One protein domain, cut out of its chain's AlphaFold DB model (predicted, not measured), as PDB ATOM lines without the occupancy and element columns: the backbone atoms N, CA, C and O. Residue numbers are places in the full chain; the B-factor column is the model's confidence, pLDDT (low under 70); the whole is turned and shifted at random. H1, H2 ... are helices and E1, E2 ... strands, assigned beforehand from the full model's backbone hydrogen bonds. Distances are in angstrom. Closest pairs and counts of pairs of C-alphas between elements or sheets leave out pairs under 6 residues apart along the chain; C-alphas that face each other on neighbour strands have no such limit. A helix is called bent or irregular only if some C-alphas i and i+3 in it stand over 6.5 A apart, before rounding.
ATOM      1  N   PHE A  28     -13.196   6.174  25.342       45.25
ATOM      2  CA  PHE A  28     -12.633   5.144  26.232       45.25
ATOM      3  C   PHE A  28     -11.403   5.563  27.042       45.25
ATOM      4  O   PHE A  28     -11.009   4.846  27.961       45.25
ATOM      5  N   SER A  29     -10.797   6.720  26.768       45.00
ATOM      6  CA  SER A  29      -9.640   7.191  27.546       45.00
ATOM      7  C   SER A  29      -9.988   7.531  29.005       45.00
ATOM      8  O   SER A  29      -9.109   7.509  29.862       45.00
ATOM      9  N   SER A  30     -11.268   7.781  29.322       46.12
ATOM     10  CA  SER A  30     -11.711   8.171  30.669       46.12
ATOM     11  C   SER A  30     -11.964   7.009  31.640       46.12
ATOM     12  O   SER A  30     -12.316   7.266  32.787       46.12
ATOM     13  N   THR A  31     -11.867   5.745  31.205       54.31
ATOM     14  CA  THR A  31     -12.161   4.553  32.036       54.31
ATOM     15  C   THR A  31     -10.923   3.717  32.368       54.31
ATOM     16  O   THR A  31     -11.052   2.662  32.991       54.31
ATOM     17  N   ALA A  32      -9.729   4.176  31.977       56.81
ATOM     18  CA  ALA A  32      -8.464   3.462  32.169       56.81
ATOM     19  C   ALA A  32      -8.190   3.085  33.640       56.81
ATOM     20  O   ALA A  32      -7.582   2.056  33.910       56.81
ATOM     21  N   ASP A  33      -8.719   3.851  34.598       68.69
ATOM     22  CA  ASP A  33      -8.525   3.592  36.029       68.69
ATOM     23  C   ASP A  33      -9.258   2.332  36.535       68.69
ATOM     24  O   ASP A  33      -8.930   1.810  37.604       68.69
ATOM     25  N   ARG A  34     -10.246   1.819  35.782       78.50
ATOM     26  CA  ARG A  34     -11.070   0.658  36.172       78.50
ATOM     27  C   ARG A  34     -10.489  -0.679  35.780       78.50
ATOM     28  O   ARG A  34     -10.814  -1.678  36.424       78.50
ATOM     29  N   LEU A  35      -9.689  -0.703  34.726       80.81
ATOM     30  CA  LEU A  35      -9.152  -1.923  34.161       80.81
ATOM     31  C   LEU A  35      -7.653  -1.769  33.961       80.81
ATOM     32  O   LEU A  35      -7.190  -0.991  33.136       80.81
ATOM     33  N   GLU A  36      -6.906  -2.572  34.698       82.19
ATOM     34  CA  GLU A  36      -5.460  -2.645  34.601       82.19
ATOM     35  C   GLU A  36      -5.073  -3.961  33.919       82.19
ATOM     36  O   GLU A  36      -5.532  -5.039  34.307       82.19
ATOM     37  N   VAL A  37      -4.247  -3.865  32.878       76.69
ATOM     38  CA  VAL A  37      -3.719  -5.018  32.140       76.69
ATOM     39  C   VAL A  37      -2.313  -5.302  32.658       76.69
ATOM     40  O   VAL A  37      -1.406  -4.493  32.472       76.69
ATOM     41  N   ILE A  38      -2.133  -6.445  33.314       79.50
ATOM     42  CA  ILE A  38      -0.879  -6.841  33.965       79.50
ATOM     43  C   ILE A  38      -0.251  -7.953  33.128       79.50
ATOM     44  O   ILE A  38      -0.859  -9.004  32.970       79.50
ATOM     45  N   ALA A  39       0.947  -7.751  32.585       75.94
ATOM     46  CA  ALA A  39       1.622  -8.788  31.801       75.94
ATOM     47  C   ALA A  39       1.840 -10.071  32.625       75.94
ATOM     48  O   ALA A  39       2.178  -9.995  33.808       75.94
ATOM     49  N   LEU A  40       1.656 -11.234  31.993       73.56
ATOM     50  CA  LEU A  40       1.979 -12.523  32.607       73.56
ATOM     51  C   LEU A  40       3.477 -12.614  32.874       73.56
ATOM     52  O   LEU A  40       4.298 -12.151  32.073       73.56
ATOM     53  N   LYS A  41       3.838 -13.250  33.987       75.38
ATOM     54  CA  LYS A  41       5.228 -13.636  34.215       75.38
ATOM     55  C   LYS A  41       5.602 -14.812  33.314       75.38
ATOM     56  O   LYS A  41       4.747 -15.552  32.840       75.38
ATOM     57  N   ALA A  42       6.902 -14.987  33.079       66.00
ATOM     58  CA  ALA A  42       7.424 -16.006  32.166       66.00
ATOM     59  C   ALA A  42       7.071 -17.456  32.569       66.00
ATOM     60  O   ALA A  42       7.123 -18.351  31.731       66.00
ATOM     61  N   ASP A  43       6.732 -17.685  33.837       69.75
ATOM     62  CA  ASP A  43       6.344 -18.966  34.432       69.75
ATOM     63  C   ASP A  43       4.821 -19.179  34.519       69.75
ATOM     64  O   ASP A  43       4.366 -20.278  34.844       69.75
ATOM     65  N   GLU A  44       4.016 -18.165  34.196       72.06
ATOM     66  CA  GLU A  44       2.557 -18.242  34.221       72.06
ATOM     67  C   GLU A  44       2.003 -18.553  32.828       72.06
ATOM     68  O   GLU A  44       2.221 -17.829  31.861       72.06
ATOM     69  N   THR A  45       1.233 -19.636  32.725       67.62
ATOM     70  CA  THR A  45       0.639 -20.087  31.454       67.62
ATOM     71  C   THR A  45      -0.828 -19.704  31.294       67.62
ATOM     72  O   THR A  45      -1.374 -19.843  30.206       67.62
ATOM     73  N   ASN A  46      -1.475 -19.208  32.357       73.25
ATOM     74  CA  ASN A  46      -2.911 -18.931  32.368       73.25
ATOM     75  C   ASN A  46      -3.206 -17.490  32.794       73.25
ATOM     76  O   ASN A  46      -2.847 -17.068  33.895       73.25
ATOM     77  N   ALA A  47      -3.938 -16.767  31.945       77.12
ATOM     78  CA  ALA A  47      -4.506 -15.471  32.285       77.12
ATOM     79  C   ALA A  47      -5.523 -15.595  33.433       77.12
ATOM     80  O   ALA A  47      -6.219 -16.605  33.579       77.12
ATOM     81  N   LYS A  48      -5.626 -14.537  34.240       81.88
ATOM     82  CA  LYS A  48      -6.535 -14.456  35.392       81.88
ATOM     83  C   LYS A  48      -7.239 -13.109  35.416       81.88
ATOM     84  O   LYS A  48      -6.654 -12.106  35.011       81.88
ATOM     85  N   LEU A  49      -8.467 -13.104  35.918       82.56
ATOM     86  CA  LEU A  49      -9.231 -11.916  36.268       82.56
ATOM     87  C   LEU A  49      -9.180 -11.725  37.785       82.56
ATOM     88  O   LEU A  49      -9.654 -12.571  38.545       82.56
ATOM     89  N   PHE A  50      -8.640 -10.590  38.214       86.75
ATOM     90  CA  PHE A  50      -8.682 -10.118  39.589       86.75
ATOM     91  C   PHE A  50      -9.786  -9.077  39.731       86.75
ATOM     92  O   PHE A  50      -9.806  -8.104  38.981       86.75
ATOM     93  N   ILE A  51     -10.683  -9.246  40.696       87.06
ATOM     94  CA  ILE A  51     -11.726  -8.266  41.005       87.06
ATOM     95  C   ILE A  51     -11.402  -7.614  42.344       87.06
ATOM     96  O   ILE A  51     -11.295  -8.281  43.372       87.06
ATOM     97  N   GLU A  52     -11.261  -6.295  42.320       89.38
ATOM     98  CA  GLU A  52     -11.046  -5.452  43.489       89.38
ATOM     99  C   GLU A  52     -12.293  -4.594  43.730       89.38
ATOM    100  O   GLU A  52     -12.755  -3.870  42.845       89.38
ATOM    101  N   LYS A  53     -12.842  -4.669  44.948       88.94
ATOM    102  CA  LYS A  53     -13.991  -3.859  45.362       88.94
ATOM    103  C   LYS A  53     -13.561  -2.398  45.499       88.94
ATOM    104  O   LYS A  53     -12.833  -2.053  46.424       88.94
ATOM    105  N   MET A  54     -14.059  -1.532  44.620       88.81
ATOM    106  CA  MET A  54     -13.753  -0.098  44.619       88.81
ATOM    107  C   MET A  54     -14.990   0.723  44.226       88.81
ATOM    108  O   MET A  54     -15.661   0.365  43.262       88.81
ATOM    109  N   PRO A  55     -15.326   1.832  44.913       87.06
ATOM    110  CA  PRO A  55     -16.431   2.685  44.478       87.06
ATOM    111  C   PRO A  55     -16.136   3.330  43.117       87.06
ATOM    112  O   PRO A  55     -14.973   3.533  42.758       87.06
ATOM    113  N   PHE A  56     -17.188   3.724  42.385       87.88
ATOM    114  CA  PHE A  56     -17.009   4.553  41.185       87.88
ATOM    115  C   PHE A  56     -16.334   5.890  41.540       87.88
ATOM    116  O   PHE A  56     -15.336   6.308  40.976       87.88
ATOM    117  N   SER A  57     -16.790   6.555  42.590       86.56
ATOM    118  CA  SER A  57     -16.098   7.729  43.110       86.56
ATOM    119  C   SER A  57     -16.564   7.993  44.531       86.56
ATOM    120  O   SER A  57     -17.673   7.607  44.908       86.56
ATOM    121  N   ASN A  58     -15.728   8.677  45.310       85.75
ATOM    122  CA  ASN A  58     -16.116   9.192  46.624       85.75
ATOM    123  C   ASN A  58     -17.153  10.329  46.500       85.75
ATOM    124  O   ASN A  58     -17.955  10.543  47.403       85.75
ATOM    125  N   ASP A  59     -17.168  11.030  45.362       89.06
ATOM    126  CA  ASP A  59     -18.211  11.981  44.967       89.06
ATOM    127  C   ASP A  59     -19.301  11.277  44.142       89.06
ATOM    128  O   ASP A  59     -19.029  10.757  43.053       89.06
ATOM    129  N   VAL A  60     -20.541  11.324  44.639       87.50
ATOM    130  CA  VAL A  60     -21.739  10.758  43.999       87.50
ATOM    131  C   VAL A  60     -21.983  11.346  42.605       87.50
ATOM    132  O   VAL A  60     -22.449  10.627  41.725       87.50
ATOM    133  N   ASN A  61     -21.662  12.624  42.375       86.94
ATOM    134  CA  ASN A  61     -21.846  13.290  41.082       86.94
ATOM    135  C   ASN A  61     -20.892  12.753  40.015       86.94
ATOM    136  O   ASN A  61     -21.290  12.568  38.869       86.94
ATOM    137  N   LYS A  62     -19.647  12.467  40.390       89.31
ATOM    138  CA  LYS A  62     -18.690  11.823  39.484       89.31
ATOM    139  C   LYS A  62     -19.036  10.351  39.282       89.31
ATOM    140  O   LYS A  62     -19.022   9.871  38.154       89.31
ATOM    141  N   ALA A  63     -19.445   9.669  40.356       89.56
ATOM    142  CA  ALA A  63     -19.838   8.264  40.315       89.56
ATOM    143  C   ALA A  63     -21.008   8.015  39.353       89.56
ATOM    144  O   ALA A  63     -21.005   7.024  38.629       89.56
ATOM    145  N   ILE A  64     -21.996   8.918  39.314       89.56
ATOM    146  CA  ILE A  64     -23.131   8.773  38.399       89.56
ATOM    147  C   ILE A  64     -22.736   8.995  36.935       89.56
ATOM    148  O   ILE A  64     -23.188   8.248  36.071       89.56
ATOM    149  N   ILE A  65     -21.879   9.981  36.648       89.69
ATOM    150  CA  ILE A  65     -21.395  10.236  35.284       89.69
ATOM    151  C   ILE A  65     -20.664   9.000  34.766       89.69
ATOM    152  O   ILE A  65     -20.950   8.527  33.670       89.69
ATOM    153  N   GLU A  66     -19.763   8.448  35.577       87.88
ATOM    154  CA  GLU A  66     -19.011   7.251  35.226       87.88
ATOM    155  C   GLU A  66     -19.922   6.035  35.020       87.88
ATOM    156  O   GLU A  66     -19.825   5.361  33.998       87.88
ATOM    157  N   MET A  67     -20.865   5.793  35.935       88.00
ATOM    158  CA  MET A  67     -21.830   4.699  35.811       88.00
ATOM    159  C   MET A  67     -22.619   4.778  34.495       88.00
ATOM    160  O   MET A  67     -22.795   3.764  33.821       88.00
ATOM    161  N   VAL A  68     -23.075   5.971  34.100       86.69
ATOM    162  CA  VAL A  68     -23.809   6.153  32.839       86.69
ATOM    163  C   VAL A  68     -22.891   6.004  31.625       86.69
ATOM    164  O   VAL A  68     -23.316   5.412  30.636       86.69
ATOM    165  N   ARG A  69     -21.632   6.461  31.689       86.94
ATOM    166  CA  ARG A  69     -20.645   6.208  30.620       86.94
ATOM    167  C   ARG A  69     -20.508   4.709  30.357       86.94
ATOM    168  O   ARG A  69     -20.689   4.287  29.220       86.94
ATOM    169  N   LEU A  70     -20.289   3.912  31.404       85.69
ATOM    170  CA  LEU A  70     -20.161   2.453  31.290       85.69
ATOM    171  C   LEU A  70     -21.454   1.782  30.798       85.69
ATOM    172  O   LEU A  70     -21.415   0.806  30.054       85.69
ATOM    173  N   LEU A  71     -22.618   2.308  31.187       84.19
ATOM    174  CA  LEU A  71     -23.909   1.817  30.703       84.19
ATOM    175  C   LEU A  71     -24.079   2.064  29.197       84.19
ATOM    176  O   LEU A  71     -24.462   1.167  28.454       84.19
ATOM    177  N   VAL A  72     -23.791   3.281  28.732       79.25
ATOM    178  CA  VAL A  72     -23.963   3.668  27.324       79.25
ATOM    179  C   VAL A  72     -22.940   2.971  26.419       79.25
ATOM    180  O   VAL A  72     -23.206   2.773  25.238       79.25
ATOM    181  N   GLN A  73     -21.806   2.522  26.959       74.00
ATOM    182  CA  GLN A  73     -20.822   1.712  26.230       74.00
ATOM    183  C   GLN A  73     -21.311   0.287  25.916       74.00
ATOM    184  O   GLN A  73     -20.738  -0.390  25.064       74.00
ATOM    185  N   ASN A  74     -22.382  -0.185  26.556       69.88
ATOM    186  CA  ASN A  74     -22.858  -1.553  26.401       69.88
ATOM    187  C   ASN A  74     -23.570  -1.767  25.058       69.88
ATOM    188  O   ASN A  74     -24.631  -1.195  24.835       69.88
ATOM    189  N   SER A  75     -23.041  -2.627  24.181       54.59
ATOM    190  CA  SER A  75     -23.619  -2.929  22.858       54.59
ATOM    191  C   SER A  75     -25.000  -3.606  22.896       54.59
ATOM    192  O   SER A  75     -25.830  -3.324  22.034       54.59
ATOM    193  N   SER A  76     -25.275  -4.431  23.912       54.62
ATOM    194  CA  SER A  76     -26.539  -5.152  24.107       54.62
ATOM    195  C   SER A  76     -27.646  -4.290  24.729       54.62
ATOM    196  O   SER A  76     -28.828  -4.644  24.681       54.62
ATOM    197  N   TYR A  77     -27.290  -3.121  25.262       59.97
ATOM    198  CA  TYR A  77     -28.223  -2.199  25.890       59.97
ATOM    199  C   TYR A  77     -29.051  -1.400  24.866       59.97
ATOM    200  O   TYR A  77     -28.512  -0.611  24.081       59.97
ATOM    201  N   LYS A  78     -30.380  -1.574  24.913       56.44
ATOM    202  CA  LYS A  78     -31.366  -0.785  24.160       56.44
ATOM    203  C   LYS A  78     -31.956   0.302  25.057       56.44
ATOM    204  O   LYS A  78     -32.645   0.005  26.027       56.44
ATOM    205  N   LEU A  79     -31.729   1.566  24.706       53.25
ATOM    206  CA  LEU A  79     -32.260   2.725  25.442       53.25
ATOM    207  C   LEU A  79     -33.779   2.877  25.381       53.25
ATOM    208  O   LEU A  79     -34.362   3.571  26.207       53.25
ATOM    209  N   GLU A  80     -34.409   2.220  24.412       49.88
ATOM    210  CA  GLU A  80     -35.859   2.220  24.217       49.88
ATOM    211  C   GLU A  80     -36.607   1.417  25.289       49.88
ATOM    212  O   GLU A  80     -37.823   1.553  25.435       49.88
ATOM    213  N   ASP A  81     -35.896   0.596  26.071       50.81
ATOM    214  CA  ASP A  81     -36.457  -0.053  27.246       50.81
ATOM    215  C   ASP A  81     -36.713   1.017  28.313       50.81
ATOM    216  O   ASP A  81     -35.842   1.317  29.127       50.81
ATOM    217  N   LYS A  82     -37.924   1.589  28.280       47.88
ATOM    218  CA  LYS A  82     -38.430   2.759  29.025       47.88
ATOM    219  C   LYS A  82     -38.129   2.858  30.521       47.88
ATOM    220  O   LYS A  82     -38.526   3.837  31.131       47.88
ATOM    221  N   ASN A  83     -37.461   1.894  31.138       52.44
ATOM    222  CA  ASN A  83     -37.046   1.969  32.525       52.44
ATOM    223  C   ASN A  83     -35.832   1.074  32.797       52.44
ATOM    224  O   ASN A  83     -35.965  -0.116  33.098       52.44
ATOM    225  N   VAL A  84     -34.648   1.684  32.800       53.69
ATOM    226  CA  VAL A  84     -33.354   1.053  33.131       53.69
ATOM    227  C   VAL A  84     -33.356   0.374  34.503       53.69
ATOM    228  O   VAL A  84     -32.600  -0.559  34.750       53.69
ATOM    229  N   LEU A  85     -34.236   0.828  35.398       54.22
ATOM    230  CA  LEU A  85     -34.386   0.302  36.752       54.22
ATOM    231  C   LEU A  85     -35.542  -0.695  36.929       54.22
ATOM    232  O   LEU A  85     -35.516  -1.446  37.898       54.22
ATOM    233  N   ILE A  86     -36.525  -0.762  36.020       49.94
ATOM    234  CA  ILE A  86     -37.682  -1.673  36.180       49.94
ATOM    235  C   ILE A  86     -37.330  -3.117  35.824       49.94
ATOM    236  O   ILE A  86     -37.935  -4.041  36.362       49.94
ATOM    237  N   LYS A  87     -36.302  -3.358  34.999       57.03
ATOM    238  CA  LYS A  87     -35.858  -4.734  34.709       57.03
ATOM    239  C   LYS A  87     -35.197  -5.426  35.906       57.03
ATOM    240  O   LYS A  87     -34.751  -6.559  35.754       57.03
ATOM    241  N   ASN A  88     -35.107  -4.762  37.067       71.56
ATOM    242  CA  ASN A  88     -34.387  -5.240  38.246       71.56
ATOM    243  C   ASN A  88     -32.946  -5.644  37.924       71.56
ATOM    244  O   ASN A  88     -32.345  -6.410  38.666       71.56
ATOM    245  N   LYS A  89     -32.383  -5.139  36.822       79.06
ATOM    246  CA  LYS A  89     -31.013  -5.392  36.409       79.06
ATOM    247  C   LYS A  89     -30.524  -4.347  35.424       79.06
ATOM    248  O   LYS A  89     -31.313  -3.841  34.630       79.06
ATOM    249  N   PHE A  90     -29.228  -4.085  35.436       78.94
ATOM    250  CA  PHE A  90     -28.547  -3.334  34.388       78.94
ATOM    251  C   PHE A  90     -27.158  -3.918  34.155       78.94
ATOM    252  O   PHE A  90     -26.570  -4.516  35.055       78.94
ATOM    253  N   THR A  91     -26.629  -3.715  32.952       82.50
ATOM    254  CA  THR A  91     -25.323  -4.245  32.561       82.50
ATOM    255  C   THR A  91     -24.401  -3.104  32.161       82.50
ATOM    256  O   THR A  91     -24.718  -2.326  31.266       82.50
ATOM    257  N   LEU A  92     -23.257  -3.005  32.826       86.31
ATOM    258  CA  LEU A  92     -22.216  -2.026  32.532       86.31
ATOM    259  C   LEU A  92     -21.158  -2.677  31.647       86.31
ATOM    260  O   LEU A  92     -20.759  -3.803  31.921       86.31
ATOM    261  N   ALA A  93     -20.703  -1.986  30.609       82.69
ATOM    262  CA  ALA A  93     -19.643  -2.471  29.737       82.69
ATOM    263  C   ALA A  93     -18.340  -1.726  30.020       82.69
ATOM    264  O   ALA A  93     -18.338  -0.503  30.135       82.69
ATOM    265  N   ILE A  94     -17.242  -2.468  30.128       83.88
ATOM    266  CA  ILE A  94     -15.893  -1.950  30.323       83.88
ATOM    267  C   ILE A  94     -15.048  -2.421  29.139       83.88
ATOM    268  O   ILE A  94     -14.782  -3.621  29.017       83.88
ATOM    269  N   PRO A  95     -14.649  -1.508  28.243       75.81
ATOM    270  CA  PRO A  95     -13.812  -1.851  27.108       75.81
ATOM    271  C   PRO A  95     -12.441  -2.332  27.587       75.81
ATOM    272  O   PRO A  95     -11.860  -1.818  28.542       75.81
ATOM    273  N   VAL A  96     -11.925  -3.324  26.880       74.12
ATOM    274  CA  VAL A  96     -10.582  -3.880  27.004       74.12
ATOM    275  C   VAL A  96      -9.832  -3.562  25.701       74.12
ATOM    276  O   VAL A  96     -10.403  -3.074  24.723       74.12
ATOM    277  N   LYS A  97      -8.525  -3.820  25.674       69.06
ATOM    278  CA  LYS A  97      -7.693  -3.666  24.477       69.06
ATOM    279  C   LYS A  97      -8.234  -4.494  23.297       69.06
ATOM    280  O   LYS A  97      -8.848  -5.535  23.503       69.06
ATOM    281  N   ASP A  98      -7.977  -4.038  22.069       64.69
ATOM    282  CA  ASP A  98      -8.223  -4.772  20.816       64.69
ATOM    283  C   ASP A  98      -9.702  -5.136  20.553       64.69
ATOM    284  O   ASP A  98     -10.007  -6.133  19.901       64.69
ATOM    285  N   GLY A  99     -10.638  -4.314  21.044       64.38
ATOM    286  CA  GLY A  99     -12.079  -4.452  20.782       64.38
ATOM    287  C   GLY A  99     -12.800  -5.483  21.657       64.38
ATOM    288  O   GLY A  99     -13.970  -5.780  21.420       64.38
ATOM    289  N   TYR A 100     -12.119  -6.018  22.669       72.38
ATOM    290  CA  TYR A 100     -12.717  -6.852  23.705       72.38
ATOM    291  C   TYR A 100     -13.516  -5.990  24.696       72.38
ATOM    292  O   TYR A 100     -13.159  -4.842  24.945       72.38
ATOM    293  N   VAL A 101     -14.592  -6.519  25.285       77.94
ATOM    294  CA  VAL A 101     -15.435  -5.778  26.247       77.94
ATOM    295  C   VAL A 101     -15.884  -6.688  27.384       77.94
ATOM    296  O   VAL A 101     -16.463  -7.735  27.128       77.94
ATOM    297  N   LEU A 102     -15.675  -6.270  28.633       80.31
ATOM    298  CA  LEU A 102     -16.223  -6.922  29.824       80.31
ATOM    299  C   LEU A 102     -17.601  -6.342  30.164       80.31
ATOM    300  O   LEU A 102     -17.720  -5.163  30.481       80.31
ATOM    301  N   GLU A 103     -18.640  -7.163  30.147       82.81
ATOM    302  CA  GLU A 103     -19.994  -6.823  30.575       82.81
ATOM    303  C   GLU A 103     -20.268  -7.332  31.998       82.81
ATOM    304  O   GLU A 103     -20.169  -8.523  32.301       82.81
ATOM    305  N   LEU A 104     -20.657  -6.411  32.876       84.88
ATOM    306  CA  LEU A 104     -20.935  -6.622  34.291       84.88
ATOM    307  C   LEU A 104     -22.418  -6.427  34.555       84.88
ATOM    308  O   LEU A 104     -22.916  -5.306  34.454       84.88
ATOM    309  N   THR A 105     -23.128  -7.493  34.917       85.50
ATOM    310  CA  THR A 105     -24.559  -7.390  35.223       85.50
ATOM    311  C   THR A 105     -24.772  -7.209  36.717       85.50
ATOM    312  O   THR A 105     -24.287  -7.990  37.530       85.50
ATOM    313  N   TYR A 106     -25.518  -6.173  37.072       85.75
ATOM    314  CA  TYR A 106     -25.982  -5.913  38.421       85.75
ATOM    315  C   TYR A 106     -27.470  -6.204  38.494       85.75
ATOM    316  O   TYR A 106     -28.224  -5.719  37.656       85.75
ATOM    317  N   GLU A 107     -27.900  -6.934  39.516       84.00
ATOM    318  CA  GLU A 107     -29.307  -7.234  39.764       84.00
ATOM    319  C   GLU A 107     -29.797  -6.613  41.065       84.00
ATOM    320  O   GLU A 107     -29.111  -6.624  42.088       84.00
ATOM    321  N   SER A 108     -31.014  -6.084  41.020       78.94
ATOM    322  CA  SER A 108     -31.748  -5.613  42.180       78.94
ATOM    323  C   SER A 108     -32.013  -6.802  43.090       78.94
ATOM    324  O   SER A 108     -32.744  -7.729  42.741       78.94
ATOM    325  N   ARG A 109     -31.411  -6.770  44.274       68.56
ATOM    326  CA  ARG A 109     -31.689  -7.721  45.346       68.56
ATOM    327  C   ARG A 109     -32.178  -6.921  46.531       68.56
ATOM    328  O   ARG A 109     -31.391  -6.419  47.330       68.56
ATOM    329  N   SER A 110     -33.492  -6.735  46.597       56.50
ATOM    330  CA  SER A 110     -34.101  -5.979  47.677       56.50
ATOM    331  C   SER A 110     -35.531  -6.393  47.977       56.50
ATOM    332  O   SER A 110     -36.385  -6.402  47.095       56.50
ATOM    333  N   SER A 111     -35.774  -6.632  49.262       52.97
ATOM    334  CA  SER A 111     -37.089  -6.649  49.898       52.97
ATOM    335  C   SER A 111     -37.343  -5.410  50.784       52.97
ATOM    336  O   SER A 111     -38.470  -5.229  51.226       52.97
ATOM    337  N   PHE A 112     -36.338  -4.545  51.028       52.19
ATOM    338  CA  PHE A 112     -36.420  -3.442  52.013       52.19
ATOM    339  C   PHE A 112     -35.738  -2.118  51.597       52.19
ATOM    340  O   PHE A 112     -36.282  -1.050  51.857       52.19
ATOM    341  N   GLU A 113     -34.577  -2.147  50.928       60.12
ATOM    342  CA  GLU A 113     -33.895  -0.950  50.389       60.12
ATOM    343  C   GLU A 113     -33.345  -1.215  48.985       60.12
ATOM    344  O   GLU A 113     -32.706  -2.253  48.807       60.12
ATOM    345  N   PRO A 114     -33.526  -0.334  47.985       69.00
ATOM    346  CA  PRO A 114     -33.045  -0.598  46.632       69.00
ATOM    347  C   PRO A 114     -31.518  -0.742  46.635       69.00
ATOM    348  O   PRO A 114     -30.794   0.196  46.975       69.00
ATOM    349  N   ARG A 115     -31.038  -1.935  46.274       79.00
ATOM    350  CA  ARG A 115     -29.621  -2.299  46.175       79.00
ATOM    351  C   ARG A 115     -29.431  -3.155  44.935       79.00
ATOM    352  O   ARG A 115     -30.187  -4.100  44.722       79.00
ATOM    353  N   PHE A 116     -28.419  -2.824  44.143       84.94
ATOM    354  CA  PHE A 116     -28.022  -3.588  42.967       84.94
ATOM    355  C   PHE A 116     -26.699  -4.290  43.253       84.94
ATOM    356  O   PHE A 116     -25.708  -3.634  43.577       84.94
ATOM    357  N   ILE A 117     -26.701  -5.615  43.167       86.44
ATOM    358  CA  ILE A 117     -25.568  -6.477  43.503       86.44
ATOM    359  C   ILE A 117     -25.008  -7.062  42.211       86.44
ATOM    360  O   ILE A 117     -25.768  -7.533  41.365       86.44
ATOM    361  N   LEU A 118     -23.684  -7.017  42.060       86.44
ATOM    362  CA  LEU A 118     -22.994  -7.637  40.935       86.44
ATOM    363  C   LEU A 118     -23.274  -9.151  40.920       86.44
ATOM    364  O   LEU A 118     -23.087  -9.835  41.928       86.44
ATOM    365  N   GLN A 119     -23.751  -9.656  39.784       81.50
ATOM    366  CA  GLN A 119     -24.119 -11.058  39.604       81.50
ATOM    367  C   GLN A 119     -22.906 -11.990  39.488       81.50
ATOM    368  O   GLN A 119     -21.766 -11.561  39.370       81.50
ATOM    369  N   ASP A 120     -23.173 -13.295  39.468       70.94
ATOM    370  CA  ASP A 120     -22.202 -14.380  39.301       70.94
ATOM    371  C   ASP A 120     -21.611 -14.498  37.876       70.94
ATOM    372  O   ASP A 120     -20.690 -15.287  37.638       70.94
ATOM    373  N   LYS A 121     -22.095 -13.680  36.931       71.06
ATOM    374  CA  LYS A 121     -21.687 -13.676  35.522       71.06
ATOM    375  C   LYS A 121     -21.027 -12.353  35.123       71.06
ATOM    376  O   LYS A 121     -21.612 -11.282  35.279       71.06
ATOM    377  N   ILE A 122     -19.843 -12.452  34.524       74.38
ATOM    378  CA  ILE A 122     -19.156 -11.356  33.831       74.38
ATOM    379  C   ILE A 122     -18.926 -11.851  32.418       74.38
ATOM    380  O   ILE A 122     -18.259 -12.857  32.256       74.38
ATOM    381  N   VAL A 123     -19.480 -11.203  31.404       75.19
ATOM    382  CA  VAL A 123     -19.370 -11.662  30.009       75.19
ATOM    383  C   VAL A 123     -18.209 -10.941  29.330       75.19
ATOM    384  O   VAL A 123     -18.041  -9.750  29.549       75.19
ATOM    385  N   LEU A 124     -17.410 -11.621  28.505       73.44
ATOM    386  CA  LEU A 124     -16.387 -10.973  27.685       73.44
ATOM    387  C   LEU A 124     -16.771 -11.099  26.210       73.44
ATOM    388  O   LEU A 124     -16.675 -12.155  25.591       73.44
ATOM    389  N   LEU A 125     -17.185  -9.983  25.633       71.31
ATOM    390  CA  LEU A 125     -17.446  -9.883  24.208       71.31
ATOM    391  C   LEU A 125     -16.120  -9.754  23.460       71.31
ATOM    392  O   LEU A 125     -15.253  -8.973  23.854       71.31
ATOM    393  N   THR A 126     -15.977 -10.503  22.367       67.56
ATOM    394  CA  THR A 126     -14.823 -10.414  21.464       67.56
ATOM    395  C   THR A 126     -15.252  -9.769  20.141       67.56
ATOM    396  O   THR A 126     -16.431  -9.851  19.786       67.56
ATOM    397  N   PRO A 127     -14.325  -9.196  19.351       63.78
ATOM    398  CA  PRO A 127     -14.654  -8.581  18.059       63.78
ATOM    399  C   PRO A 127     -15.349  -9.514  17.051       63.78
ATOM    400  O   PRO A 127     -16.016  -9.046  16.130       63.78
ATOM    401  N   HIS A 128     -15.173 -10.831  17.195       59.72
ATOM    402  CA  HIS A 128     -15.618 -11.826  16.214       59.72
ATOM    403  C   HIS A 128     -16.623 -12.843  16.768       59.72
ATOM    404  O   HIS A 128     -17.151 -13.653  16.008       59.72
ATOM    405  N   SER A 129     -16.896 -12.829  18.074       59.38
ATOM    406  CA  SER A 129     -17.826 -13.761  18.714       59.38
ATOM    407  C   SER A 129     -18.292 -13.261  20.085       59.38
ATOM    408  O   SER A 129     -17.560 -12.567  20.795       59.38
ATOM    409  N   VAL A 130     -19.503 -13.649  20.482       60.06
ATOM    410  CA  VAL A 130     -19.959 -13.517  21.871       60.06
ATOM    411  C   VAL A 130     -19.485 -14.762  22.610       60.06
ATOM    412  O   VAL A 130     -20.008 -15.850  22.375       60.06
ATOM    413  N   GLN A 131     -18.481 -14.617  23.472       58.97
ATOM    414  CA  GLN A 131     -18.106 -15.664  24.414       58.97
ATOM    415  C   GLN A 131     -18.667 -15.286  25.784       58.97
ATOM    416  O   GLN A 131     -18.398 -14.218  26.325       58.97
ATOM    417  N   GLU A 132     -19.529 -16.134  26.334       59.78
ATOM    418  CA  GLU A 132     -20.101 -15.893  27.653       59.78
ATOM    419  C   GLU A 132     -19.260 -16.572  28.723       59.78
ATOM    420  O   GLU A 132     -19.026 -17.778  28.672       59.78
ATOM    421  N   PHE A 133     -18.856 -15.804  29.732       60.44
ATOM    422  CA  PHE A 133     -18.043 -16.307  30.824       60.44
ATOM    423  C   PHE A 133     -18.922 -16.377  32.065       60.44
ATOM    424  O   PHE A 133     -19.376 -15.369  32.612       60.44
ATOM    425  N   LYS A 134     -19.202 -17.596  32.518       56.34
ATOM    426  CA  LYS A 134     -19.735 -17.782  33.862       56.34
ATOM    427  C   LYS A 134     -18.543 -17.828  34.811       56.34
ATOM    428  O   LYS A 134     -17.865 -18.843  34.905       56.34
ATOM    429  N   VAL A 135     -18.257 -16.700  35.454       56.41
ATOM    430  CA  VAL A 135     -17.073 -16.535  36.308       56.41
ATOM    431  C   VAL A 135     -17.202 -17.350  37.601       56.41
ATOM    432  O   VAL A 135     -16.209 -17.865  38.111       56.41
ATOM    433  N   THR A 136     -18.418 -17.517  38.130       54.22
ATOM    434  CA  THR A 136     -18.699 -18.324  39.331       54.22
ATOM    435  C   THR A 136     -20.203 -18.654  39.416       54.22
ATOM    436  O   THR A 136     -20.977 -18.219  38.572       54.22
ATOM    437  N   ASN A 137     -20.618 -19.475  40.386       54.47
ATOM    438  CA  ASN A 137     -22.028 -19.659  40.754       54.47
ATOM    439  C   ASN A 137     -22.519 -18.594  41.756       54.47
ATOM    440  O   ASN A 137     -23.717 -18.349  41.835       54.47
ATOM    441  N   GLU A 138     -21.608 -17.957  42.502       64.00
ATOM    442  CA  GLU A 138     -21.882 -16.842  43.419       64.00
ATOM    443  C   GLU A 138     -20.644 -15.925  43.496       64.00
ATOM    444  O   GLU A 138     -19.569 -16.349  43.927       64.00
ATOM    445  N   LEU A 139     -20.758 -14.674  43.032       77.38
ATOM    446  CA  LEU A 139     -19.641 -13.713  43.032       77.38
ATOM    447  C   LEU A 139     -19.600 -12.849  44.297       77.38
ATOM    448  O   LEU A 139     -18.529 -12.590  44.850       77.38
ATOM    449  N   VAL A 140     -20.770 -12.411  44.756       81.81
ATOM    450  CA  VAL A 140     -20.928 -11.494  45.884       81.81
ATOM    451  C   VAL A 140     -21.855 -12.120  46.914       81.81
ATOM    452  O   VAL A 140     -22.946 -12.582  46.579       81.81
ATOM    453  N   HIS A 141     -21.444 -12.101  48.180       80.25
ATOM    454  CA  HIS A 141     -22.273 -12.574  49.276       80.25
ATOM    455  C   HIS A 141     -23.492 -11.641  49.446       80.25
ATOM    456  O   HIS A 141     -23.317 -10.434  49.655       80.25
ATOM    457  N   PRO A 142     -24.734 -12.152  49.380       72.75
ATOM    458  CA  PRO A 142     -25.932 -11.323  49.225       72.75
ATOM    459  C   PRO A 142     -26.240 -10.434  50.437       72.75
ATOM    460  O   PRO A 142     -26.888  -9.403  50.282       72.75
ATOM    461  N   LEU A 143     -25.781 -10.814  51.636       74.38
ATOM    462  CA  LEU A 143     -26.040 -10.063  52.872       74.38
ATOM    463  C   LEU A 143     -24.972  -9.004  53.164       74.38
ATOM    464  O   LEU A 143     -25.296  -7.926  53.656       74.38
ATOM    465  N   THR A 144     -23.705  -9.308  52.876       80.00
ATOM    466  CA  THR A 144     -22.568  -8.430  53.215       80.00
ATOM    467  C   THR A 144     -22.132  -7.566  52.035       80.00
ATOM    468  O   THR A 144     -21.548  -6.502  52.228       80.00
ATOM    469  N   GLY A 145     -22.439  -7.979  50.801       78.19
ATOM    470  CA  GLY A 145     -21.994  -7.278  49.600       78.19
ATOM    471  C   GLY A 145     -20.494  -7.423  49.334       78.19
ATOM    472  O   GLY A 145     -19.914  -6.598  48.620       78.19
ATOM    473  N   ASP A 146     -19.846  -8.420  49.934       84.19
ATOM    474  CA  ASP A 146     -18.420  -8.703  49.765       84.19
ATOM    475  C   ASP A 146     -18.188  -9.800  48.728       84.19
ATOM    476  O   ASP A 146     -19.036 -10.671  48.529       84.19
ATOM    477  N   LEU A 147     -17.038  -9.746  48.055       84.00
ATOM    478  CA  LEU A 147     -16.630 -10.787  47.114       84.00
ATOM    479  C   LEU A 147     -16.402 -12.099  47.865       84.00
ATOM    480  O   LEU A 147     -15.679 -12.126  48.857       84.00
ATOM    481  N   ILE A 148     -16.974 -13.188  47.354       82.31
ATOM    482  CA  ILE A 148     -16.721 -14.540  47.879       82.31
ATOM    483  C   ILE A 148     -15.313 -15.000  47.479       82.31
ATOM    484  O   ILE A 148     -14.616 -15.660  48.247       82.31
ATOM    485  N   LYS A 149     -14.876 -14.611  46.276       82.00
ATOM    486  CA  LYS A 149     -13.527 -14.821  45.746       82.00
ATOM    487  C   LYS A 149     -13.135 -13.615  44.891       82.00
ATOM    488  O   LYS A 149     -13.989 -13.026  44.235       82.00
ATOM    489  N   SER A 150     -11.858 -13.247  44.893       82.94
ATOM    490  CA  SER A 150     -11.327 -12.114  44.118       82.94
ATOM    491  C   SER A 150     -10.542 -12.526  42.869       82.94
ATOM    492  O   SER A 150     -10.176 -11.655  42.090       82.94
ATOM    493  N   GLU A 151     -10.285 -13.820  42.661       86.12
ATOM    494  CA  GLU A 151      -9.419 -14.335  41.592       86.12
ATOM    495  C   GLU A 151     -10.106 -15.439  40.779       86.12
ATOM    496  O   GLU A 151     -10.579 -16.442  41.332       86.12
ATOM    497  N   PHE A 152     -10.108 -15.276  39.456       79.06
ATOM    498  CA  PHE A 152     -10.800 -16.150  38.512       79.06
ATOM    499  C   PHE A 152      -9.898 -16.509  37.332       79.06
ATOM    500  O   PHE A 152      -9.262 -15.638  36.746       79.06
ATOM    501  N   ASP A 153      -9.851 -17.790  36.974       76.19
ATOM    502  CA  ASP A 153      -9.059 -18.261  35.839       76.19
ATOM    503  C   ASP A 153      -9.758 -17.929  34.510       76.19
ATOM    504  O   ASP A 153     -10.961 -18.135  34.370       76.19
ATOM    505  N   LEU A 154      -8.993 -17.464  33.518       70.62
ATOM    506  CA  LEU A 154      -9.472 -17.132  32.165       70.62
ATOM    507  C   LEU A 154      -9.015 -18.158  31.106       70.62
ATOM    508  O   LEU A 154      -8.936 -17.817  29.925       70.62
ATOM    509  N   LYS A 155      -8.654 -19.383  31.534       60.00
ATOM    510  CA  LYS A 155      -7.983 -20.429  30.728       60.00
ATOM    511  C   LYS A 155      -8.489 -20.504  29.284       60.00
ATOM    512  O   LYS A 155      -9.672 -20.729  29.076       60.00
ATOM    513  N   ASP A 156      -7.564 -20.368  28.330       55.75
ATOM    514  CA  ASP A 156      -7.732 -20.499  26.869       55.75
ATOM    515  C   ASP A 156      -8.573 -19.428  26.145       55.75
ATOM    516  O   ASP A 156      -8.802 -19.544  24.941       55.75
ATOM    517  N   MET A 157      -9.024 -18.367  26.823       55.06
ATOM    518  CA  MET A 157     -10.071 -17.488  26.267       55.06
ATOM    519  C   MET A 157      -9.634 -16.062  25.916       55.06
ATOM    520  O   MET A 157     -10.391 -15.303  25.312       55.06
ATOM    521  N   LEU A 158      -8.404 -15.689  26.253       55.41
ATOM    522  CA  LEU A 158      -7.790 -14.454  25.789       55.41
ATOM    523  C   LEU A 158      -6.510 -14.809  25.029       55.41
ATOM    524  O   LEU A 158      -5.660 -15.489  25.596       55.41
ATOM    525  N   PRO A 159      -6.276 -14.274  23.818       55.19
ATOM    526  CA  PRO A 159      -4.940 -14.273  23.219       55.19
ATOM    527  C   PRO A 159      -3.987 -13.303  23.948       55.19
ATOM    528  O   PRO A 159      -2.910 -12.979  23.449       55.19
ATOM    529  N   LEU A 160      -4.398 -12.783  25.108       57.47
ATOM    530  CA  LEU A 160      -3.645 -11.827  25.891       57.47
ATOM    531  C   LEU A 160      -2.714 -12.580  26.838       57.47
ATOM    532  O   LEU A 160      -3.161 -13.267  27.756       57.47
ATOM    533  N   ASN A 161      -1.411 -12.361  26.667       67.62
ATOM    534  CA  ASN A 161      -0.382 -12.763  27.626       67.62
ATOM    535  C   ASN A 161      -0.415 -11.859  28.878       67.62
ATOM    536  O   ASN A 161       0.597 -11.271  29.265       67.62
ATOM    537  N   SER A 162      -1.595 -11.663  29.472       72.12
ATOM    538  CA  SER A 162      -1.803 -10.741  30.586       72.12
ATOM    539  C   SER A 162      -2.944 -11.162  31.506       72.12
ATOM    540  O   SER A 162      -3.988 -11.627  31.051       72.12
ATOM    541  N   HIS A 163      -2.789 -10.888  32.796       79.31
ATOM    542  CA  HIS A 163      -3.894 -10.790  33.734       79.31
ATOM    543  C   HIS A 163      -4.688  -9.493  33.545       79.31
ATOM    544  O   HIS A 163      -4.163  -8.466  33.111       79.31
ATOM    545  N   LEU A 164      -5.957  -9.540  33.937       82.12
ATOM    546  CA  LEU A 164      -6.844  -8.387  34.008       82.12
ATOM    547  C   LEU A 164      -7.160  -8.098  35.469       82.12
ATOM    548  O   LEU A 164      -7.552  -8.999  36.207       82.12
ATOM    549  N   LYS A 165      -7.031  -6.843  35.888       87.06
ATOM    550  CA  LYS A 165      -7.442  -6.390  37.214       87.06
ATOM    551  C   LYS A 165      -8.553  -5.355  37.085       87.06
ATOM    552  O   LYS A 165      -8.350  -4.278  36.535       87.06
ATOM    553  N   LEU A 166      -9.724  -5.701  37.607       87.44
ATOM    554  CA  LEU A 166     -10.969  -4.961  37.481       87.44
ATOM    555  C   LEU A 166     -11.369  -4.322  38.820       87.44
ATOM    556  O   LEU A 166     -11.625  -5.028  39.794       87.44
ATOM    557  N   LYS A 167     -11.444  -2.990  38.864       89.69
ATOM    558  CA  LYS A 167     -11.695  -2.188  40.076       89.69
ATOM    559  C   LYS A 167     -13.113  -1.608  40.079       89.69
ATOM    560  O   LYS A 167     -13.332  -0.497  39.602       89.69
ATOM    561  N   ILE A 168     -14.094  -2.332  40.614       88.94
ATOM    562  CA  ILE A 168     -15.529  -1.998  40.478       88.94
ATOM    563  C   ILE A 168     -16.295  -2.109  41.800       88.94
ATOM    564  O   ILE A 168     -15.872  -2.839  42.703       88.94
ATOM    565  N   PRO A 169     -17.449  -1.434  41.944       90.00
ATOM    566  CA  PRO A 169     -18.287  -1.634  43.114       90.00
ATOM    567  C   PRO A 169     -18.985  -2.989  43.013       90.00
ATOM    568  O   PRO A 169     -19.550  -3.334  41.979       90.00
ATOM    569  N   THR A 170     -18.999  -3.744  44.106       88.62
ATOM    570  CA  THR A 170     -19.758  -5.004  44.211       88.62
ATOM    571  C   THR A 170     -21.242  -4.760  44.479       88.62
ATOM    572  O   THR A 170     -22.090  -5.561  44.090       88.62
ATOM    573  N   VAL A 171     -21.552  -3.638  45.134       87.88
ATOM    574  CA  VAL A 171     -22.904  -3.186  45.457       87.88
ATOM    575  C   VAL A 171     -23.039  -1.715  45.090       87.88
ATOM    576  O   VAL A 171     -22.223  -0.882  45.487       87.88
ATOM    577  N   ILE A 172     -24.102  -1.391  44.365       87.69
ATOM    578  CA  ILE A 172     -24.530  -0.025  44.073       87.69
ATOM    579  C   ILE A 172     -25.766   0.227  44.937       87.69
ATOM    580  O   ILE A 172     -26.705  -0.566  44.904       87.69
ATOM    581  N   GLN A 173     -25.752   1.283  45.758       83.81
ATOM    582  CA  GLN A 173     -26.834   1.576  46.708       83.81
ATOM    583  C   GLN A 173     -26.950   3.062  47.076       83.81
ATOM    584  O   GLN A 173     -26.083   3.881  46.757       83.81
ATOM    585  N   GLY A 174     -28.034   3.413  47.774       82.62
ATOM    586  CA  GLY A 174     -28.179   4.704  48.448       82.62
ATOM    587  C   GLY A 174     -28.306   5.907  47.494       82.62
ATOM    588  O   GLY A 174     -29.098   5.859  46.547       82.62
ATOM    589  N   PRO A 175     -27.583   7.022  47.738       82.00
ATOM    590  CA  PRO A 175     -27.687   8.242  46.931       82.00
ATOM    591  C   PRO A 175     -27.395   8.048  45.439       82.00
ATOM    592  O   PRO A 175     -28.025   8.711  44.616       82.00
ATOM    593  N   LEU A 176     -26.485   7.131  45.091       86.69
ATOM    594  CA  LEU A 176     -26.101   6.871  43.704       86.69
ATOM    595  C   LEU A 176     -27.263   6.283  42.894       86.69
ATOM    596  O   LEU A 176     -27.580   6.815  41.833       86.69
ATOM    597  N   ILE A 177     -27.969   5.272  43.422       81.81
ATOM    598  CA  ILE A 177     -29.167   4.715  42.763       81.81
ATOM    599  C   ILE A 177     -30.229   5.792  42.584       81.81
ATOM    600  O   ILE A 177     -30.789   5.929  41.502       81.81
ATOM    601  N   ARG A 178     -30.520   6.567  43.639       77.94
ATOM    602  CA  ARG A 178     -31.546   7.619  43.562       77.94
ATOM    603  C   ARG A 178     -31.220   8.639  42.479       77.94
ATOM    604  O   ARG A 178     -32.124   9.135  41.814       77.94
ATOM    605  N   LYS A 179     -29.937   8.964  42.305       83.25
ATOM    606  CA  LYS A 179     -29.496   9.900  41.274       83.25
ATOM    607  C   LYS A 179     -29.537   9.282  39.877       83.25
ATOM    608  O   LYS A 179     -29.987   9.945  38.950       83.25
ATOM    609  N   PHE A 180     -29.167   8.010  39.755       83.31
ATOM    610  CA  PHE A 180     -29.313   7.248  38.520       83.31
ATOM    611  C   PHE A 180     -30.766   7.151  38.064       83.31
ATOM    612  O   PHE A 180     -31.039   7.438  36.907       83.31
ATOM    613  N   ALA A 181     -31.700   6.863  38.974       77.69
ATOM    614  CA  ALA A 181     -33.131   6.825  38.675       77.69
ATOM    615  C   ALA A 181     -33.618   8.128  38.034       77.69
ATOM    616  O   ALA A 181     -34.173   8.112  36.943       77.69
ATOM    617  N   LYS A 182     -33.295   9.267  38.657       77.56
ATOM    618  CA  LYS A 182     -33.659  10.591  38.132       77.56
ATOM    619  C   LYS A 182     -33.053  10.890  36.760       77.56
ATOM    620  O   LYS A 182     -33.636  11.655  36.003       77.56
ATOM    621  N   MET A 183     -31.862  10.369  36.454       79.56
ATOM    622  CA  MET A 183     -31.243  10.554  35.135       79.56
ATOM    623  C   MET A 183     -31.837   9.620  34.088       79.56
ATOM    624  O   MET A 183     -32.048  10.041  32.954       79.56
ATOM    625  N   ALA A 184     -32.144   8.386  34.484       78.88
ATOM    626  CA  ALA A 184     -32.770   7.386  33.637       78.88
ATOM    627  C   ALA A 184     -34.140   7.844  33.115       78.88
ATOM    628  O   ALA A 184     -34.459   7.541  31.968       78.88
ATOM    629  N   ASP A 185     -34.881   8.657  33.880       74.88
ATOM    630  CA  ASP A 185     -36.121   9.313  33.425       74.88
ATOM    631  C   ASP A 185     -35.934  10.121  32.131       74.88
ATOM    632  O   ASP A 185     -36.888  10.358  31.398       74.88
ATOM    633  N   TYR A 186     -34.712  10.582  31.839       76.12
ATOM    634  CA  TYR A 186     -34.430  11.330  30.619       76.12
ATOM    635  C   TYR A 186     -34.021  10.436  29.446       76.12
ATOM    636  O   TYR A 186     -34.069  10.888  28.306       76.12
ATOM    637  N   PHE A 187     -33.598   9.194  29.682       79.25
ATOM    638  CA  PHE A 187     -32.951   8.374  28.655       79.25
ATOM    639  C   PHE A 187     -33.894   7.980  27.518       79.25
ATOM    640  O   PHE A 187     -33.450   7.921  26.376       79.25
ATOM    641  N   GLU A 188     -35.197   7.838  27.781       74.56
ATOM    642  CA  GLU A 188     -36.198   7.590  26.729       74.56
ATOM    643  C   GLU A 188     -36.284   8.725  25.690       74.56
ATOM    644  O   GLU A 188     -36.832   8.563  24.591       74.56
ATOM    645  N   PHE A 189     -35.751   9.905  26.024       73.06
ATOM    646  CA  PHE A 189     -35.740  11.046  25.126       73.06
ATOM    647  C   PHE A 189     -34.505  11.101  24.233       73.06
ATOM    648  O   PHE A 189     -34.495  11.943  23.348       73.06
ATOM    649  N   PHE A 190     -33.503  10.239  24.382       75.25
ATOM    650  CA  PHE A 190     -32.251  10.348  23.629       75.25
ATOM    651  C   PHE A 190     -31.853   9.028  22.978       75.25
ATOM    652  O   PHE A 190     -32.075   7.951  23.526       75.25
ATOM    653  N   GLU A 191     -31.208   9.131  21.822       76.44
ATOM    654  CA  GLU A 191     -30.466   8.009  21.253       76.44
ATOM    655  C   GLU A 191     -29.183   7.749  22.054       76.44
ATOM    656  O   GLU A 191     -28.694   8.592  22.819       76.44
ATOM    657  N   LYS A 192     -28.596   6.572  21.854       75.25
ATOM    658  CA  LYS A 192     -27.416   6.119  22.597       75.25
ATOM    659  C   LYS A 192     -26.204   6.979  22.363       75.25
ATOM    660  O   LYS A 192     -25.528   7.392  23.301       75.25
ATOM    661  N   GLU A 193     -25.984   7.304  21.107       74.56
ATOM    662  CA  GLU A 193     -24.900   8.129  20.623       74.56
ATOM    663  C   GLU A 193     -25.037   9.560  21.160       74.56
ATOM    664  O   GLU A 193     -24.035  10.208  21.471       74.56
ATOM    665  N   GLN A 194     -26.270  10.052  21.326       75.25
ATOM    666  CA  GLN A 194     -26.541  11.359  21.923       75.25
ATOM    667  C   GLN A 194     -26.203  11.366  23.416       75.25
ATOM    668  O   GLN A 194     -25.477  12.253  23.868       75.25
ATOM    669  N   LEU A 195     -26.645  10.358  24.179       81.50
ATOM    670  CA  LEU A 195     -26.263  10.227  25.590       81.50
ATOM    671  C   LEU A 195     -24.748  10.080  25.748       81.50
ATOM    672  O   LEU A 195     -24.164  10.759  26.590       81.50
ATOM    673  N   ALA A 196     -24.092   9.285  24.900       79.12
ATOM    674  CA  ALA A 196     -22.638   9.129  24.917       79.12
ATOM    675  C   ALA A 196     -21.929  10.483  24.764       79.12
ATOM    676  O   ALA A 196     -21.016  10.801  25.524       79.12
ATOM    677  N   LYS A 197     -22.386  11.318  23.820       79.94
ATOM    678  CA  LYS A 197     -21.863  12.676  23.607       79.94
ATOM    679  C   LYS A 197     -22.115  13.592  24.807       79.94
ATOM    680  O   LYS A 197     -21.201  14.306  25.209       79.94
ATOM    681  N   ILE A 198     -23.316  13.570  25.390       81.25
ATOM    682  CA  ILE A 198     -23.671  14.394  26.560       81.25
ATOM    683  C   ILE A 198     -22.763  14.051  27.745       81.25
ATOM    684  O   ILE A 198     -22.178  14.939  28.372       81.25
ATOM    685  N   PHE A 199     -22.597  12.758  28.017       85.88
ATOM    686  CA  PHE A 199     -21.822  12.267  29.149       85.88
ATOM    687  C   PHE A 199     -20.302  12.328  28.930       85.88
ATOM    688  O   PHE A 199     -19.573  12.024  29.867       85.88
ATOM    689  N   LYS A 200     -19.788  12.823  27.788       81.44
ATOM    690  CA  LYS A 200     -18.369  13.238  27.665       81.44
ATOM    691  C   LYS A 200     -17.999  14.376  28.623       81.44
ATOM    692  O   LYS A 200     -16.837  14.537  28.966       81.44
ATOM    693  N   SER A 201     -18.974  15.178  29.049       77.44
ATOM    694  CA  SER A 201     -18.772  16.232  30.046       77.44
ATOM    695  C   SER A 201     -18.538  15.638  31.438       77.44
ATOM    696  O   SER A 201     -19.256  14.734  31.844       77.44
ATOM    697  N   ASP A 202     -17.601  16.189  32.212       80.75
ATOM    698  CA  ASP A 202     -17.464  15.880  33.648       80.75
ATOM    699  C   ASP A 202     -18.325  16.802  34.534       80.75
ATOM    700  O   ASP A 202     -18.433  16.614  35.746       80.75
ATOM    701  N   ASN A 203     -18.956  17.821  33.940       78.81
ATOM    702  CA  ASN A 203     -19.829  18.748  34.651       78.81
ATOM    703  C   ASN A 203     -21.272  18.231  34.660       78.81
ATOM    704  O   ASN A 203     -21.963  18.261  33.635       78.81
TER     705      ASN A 203
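What this domain is: This is residues 28 to 203 of the 388 residues of an uncharacterized protein of Bdellovibrionales bacterium RIFCSPHIGHO2_01_FULL_40_29 (UniProt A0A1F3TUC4). Two sheets, offset along the longest axis, are joined where E8 of the four-stranded one runs on into E9 of the strongly twisted five-stranded one. H2 packs on the twisted sheet beside E3, and H3 and H4 pack on H2 at the end away from the link between E1 and E2. The 176 printed residues have four named helices and nine named strands, in the order H1 E1 E2 H2 E3 E4 E5 E6 E7 E8 E9 H3 H4, a mixed class. The smaller sheet runs E1 E8 E2 E7, mixed; the larger is branched and antiparallel. The whole is compact, with a radius of gyration of the C-alphas of 16.2 A and spans of 50 by 36 by 29 A.

How they stand to each other: H1, residues 28 to 34, only grazes both sheets; it is irregular, with C-alphas 30 and 33 7.7 A apart. E1, residues 35 to 39, is antiparallel to E8, residues 162 to 168, with N 36 and O 165 2.9 A apart. E8 is parallel to E2, residues 48 to 53, with N 50 and O 164 at 2.8 A. E2 is antiparallel to E7, residues 151 to 153, with N 49 and O 152 at 2.8 A. H2, residues 60 to 72, is on the branched sheet at a height of 8.3 A; its closest C-alphas with E3, residues 89 to 95, are those of Leu 71 and Leu 92, 4.6 A apart. E3, E4 (residues 101 to 108), E5 (residues 115 to 126) and E6 (residues 129 to 131) form a meander, each strand the antiparallel neighbour of the one before, in three hairpins. N 90 and O 106 are 2.9 A apart, N 103 and O 123 2.7 A, N 126 and O 129 3.0 A. E5 bends by 67 degrees at residue 120; E6 and E9, residues 171 to 173, lie on the side of it opposite E4, and N 116 and O 172 are 2.9 A apart. H3, residues 175 to 184, touches H2 at a steep tilt of 46 degrees, the same way, closest at the C-alphas of Val 60 and Leu 176, 5.9 A. H4, residues 192 to 198, touches H2 residues 69 to 72 alone, at a shallow tilt of 30 degrees, opposite ways, closest at the C-alphas of Val 72 and Ala 196, 6.1 A. Each O i to N i+4 pair is within hydrogen-bond range in H2, H3 and H4; in H1 0 of 3 are, and 2 of 4 O i to N i+3 pairs.

Where its parts are: H1 begins at C-alpha 28, (-12.633, 5.144, 26.232). H2 measures 18.3 A, E4 22.8 A and E5 29.9 A, from first to last C-alpha. H4 ends at C-alpha 198, (-23.671, 14.394, 26.560).

The domain as a whole: The C-alphas farthest apart, those of Asp 43 and Phe 189, are 52.5 A apart. The links H2 to E3 and E6 to E7 are long. The printed part has no cut. Its mean pLDDT is 74.4, and 52 residues are under 70, among them residues 74 to 87 and 126 to 138.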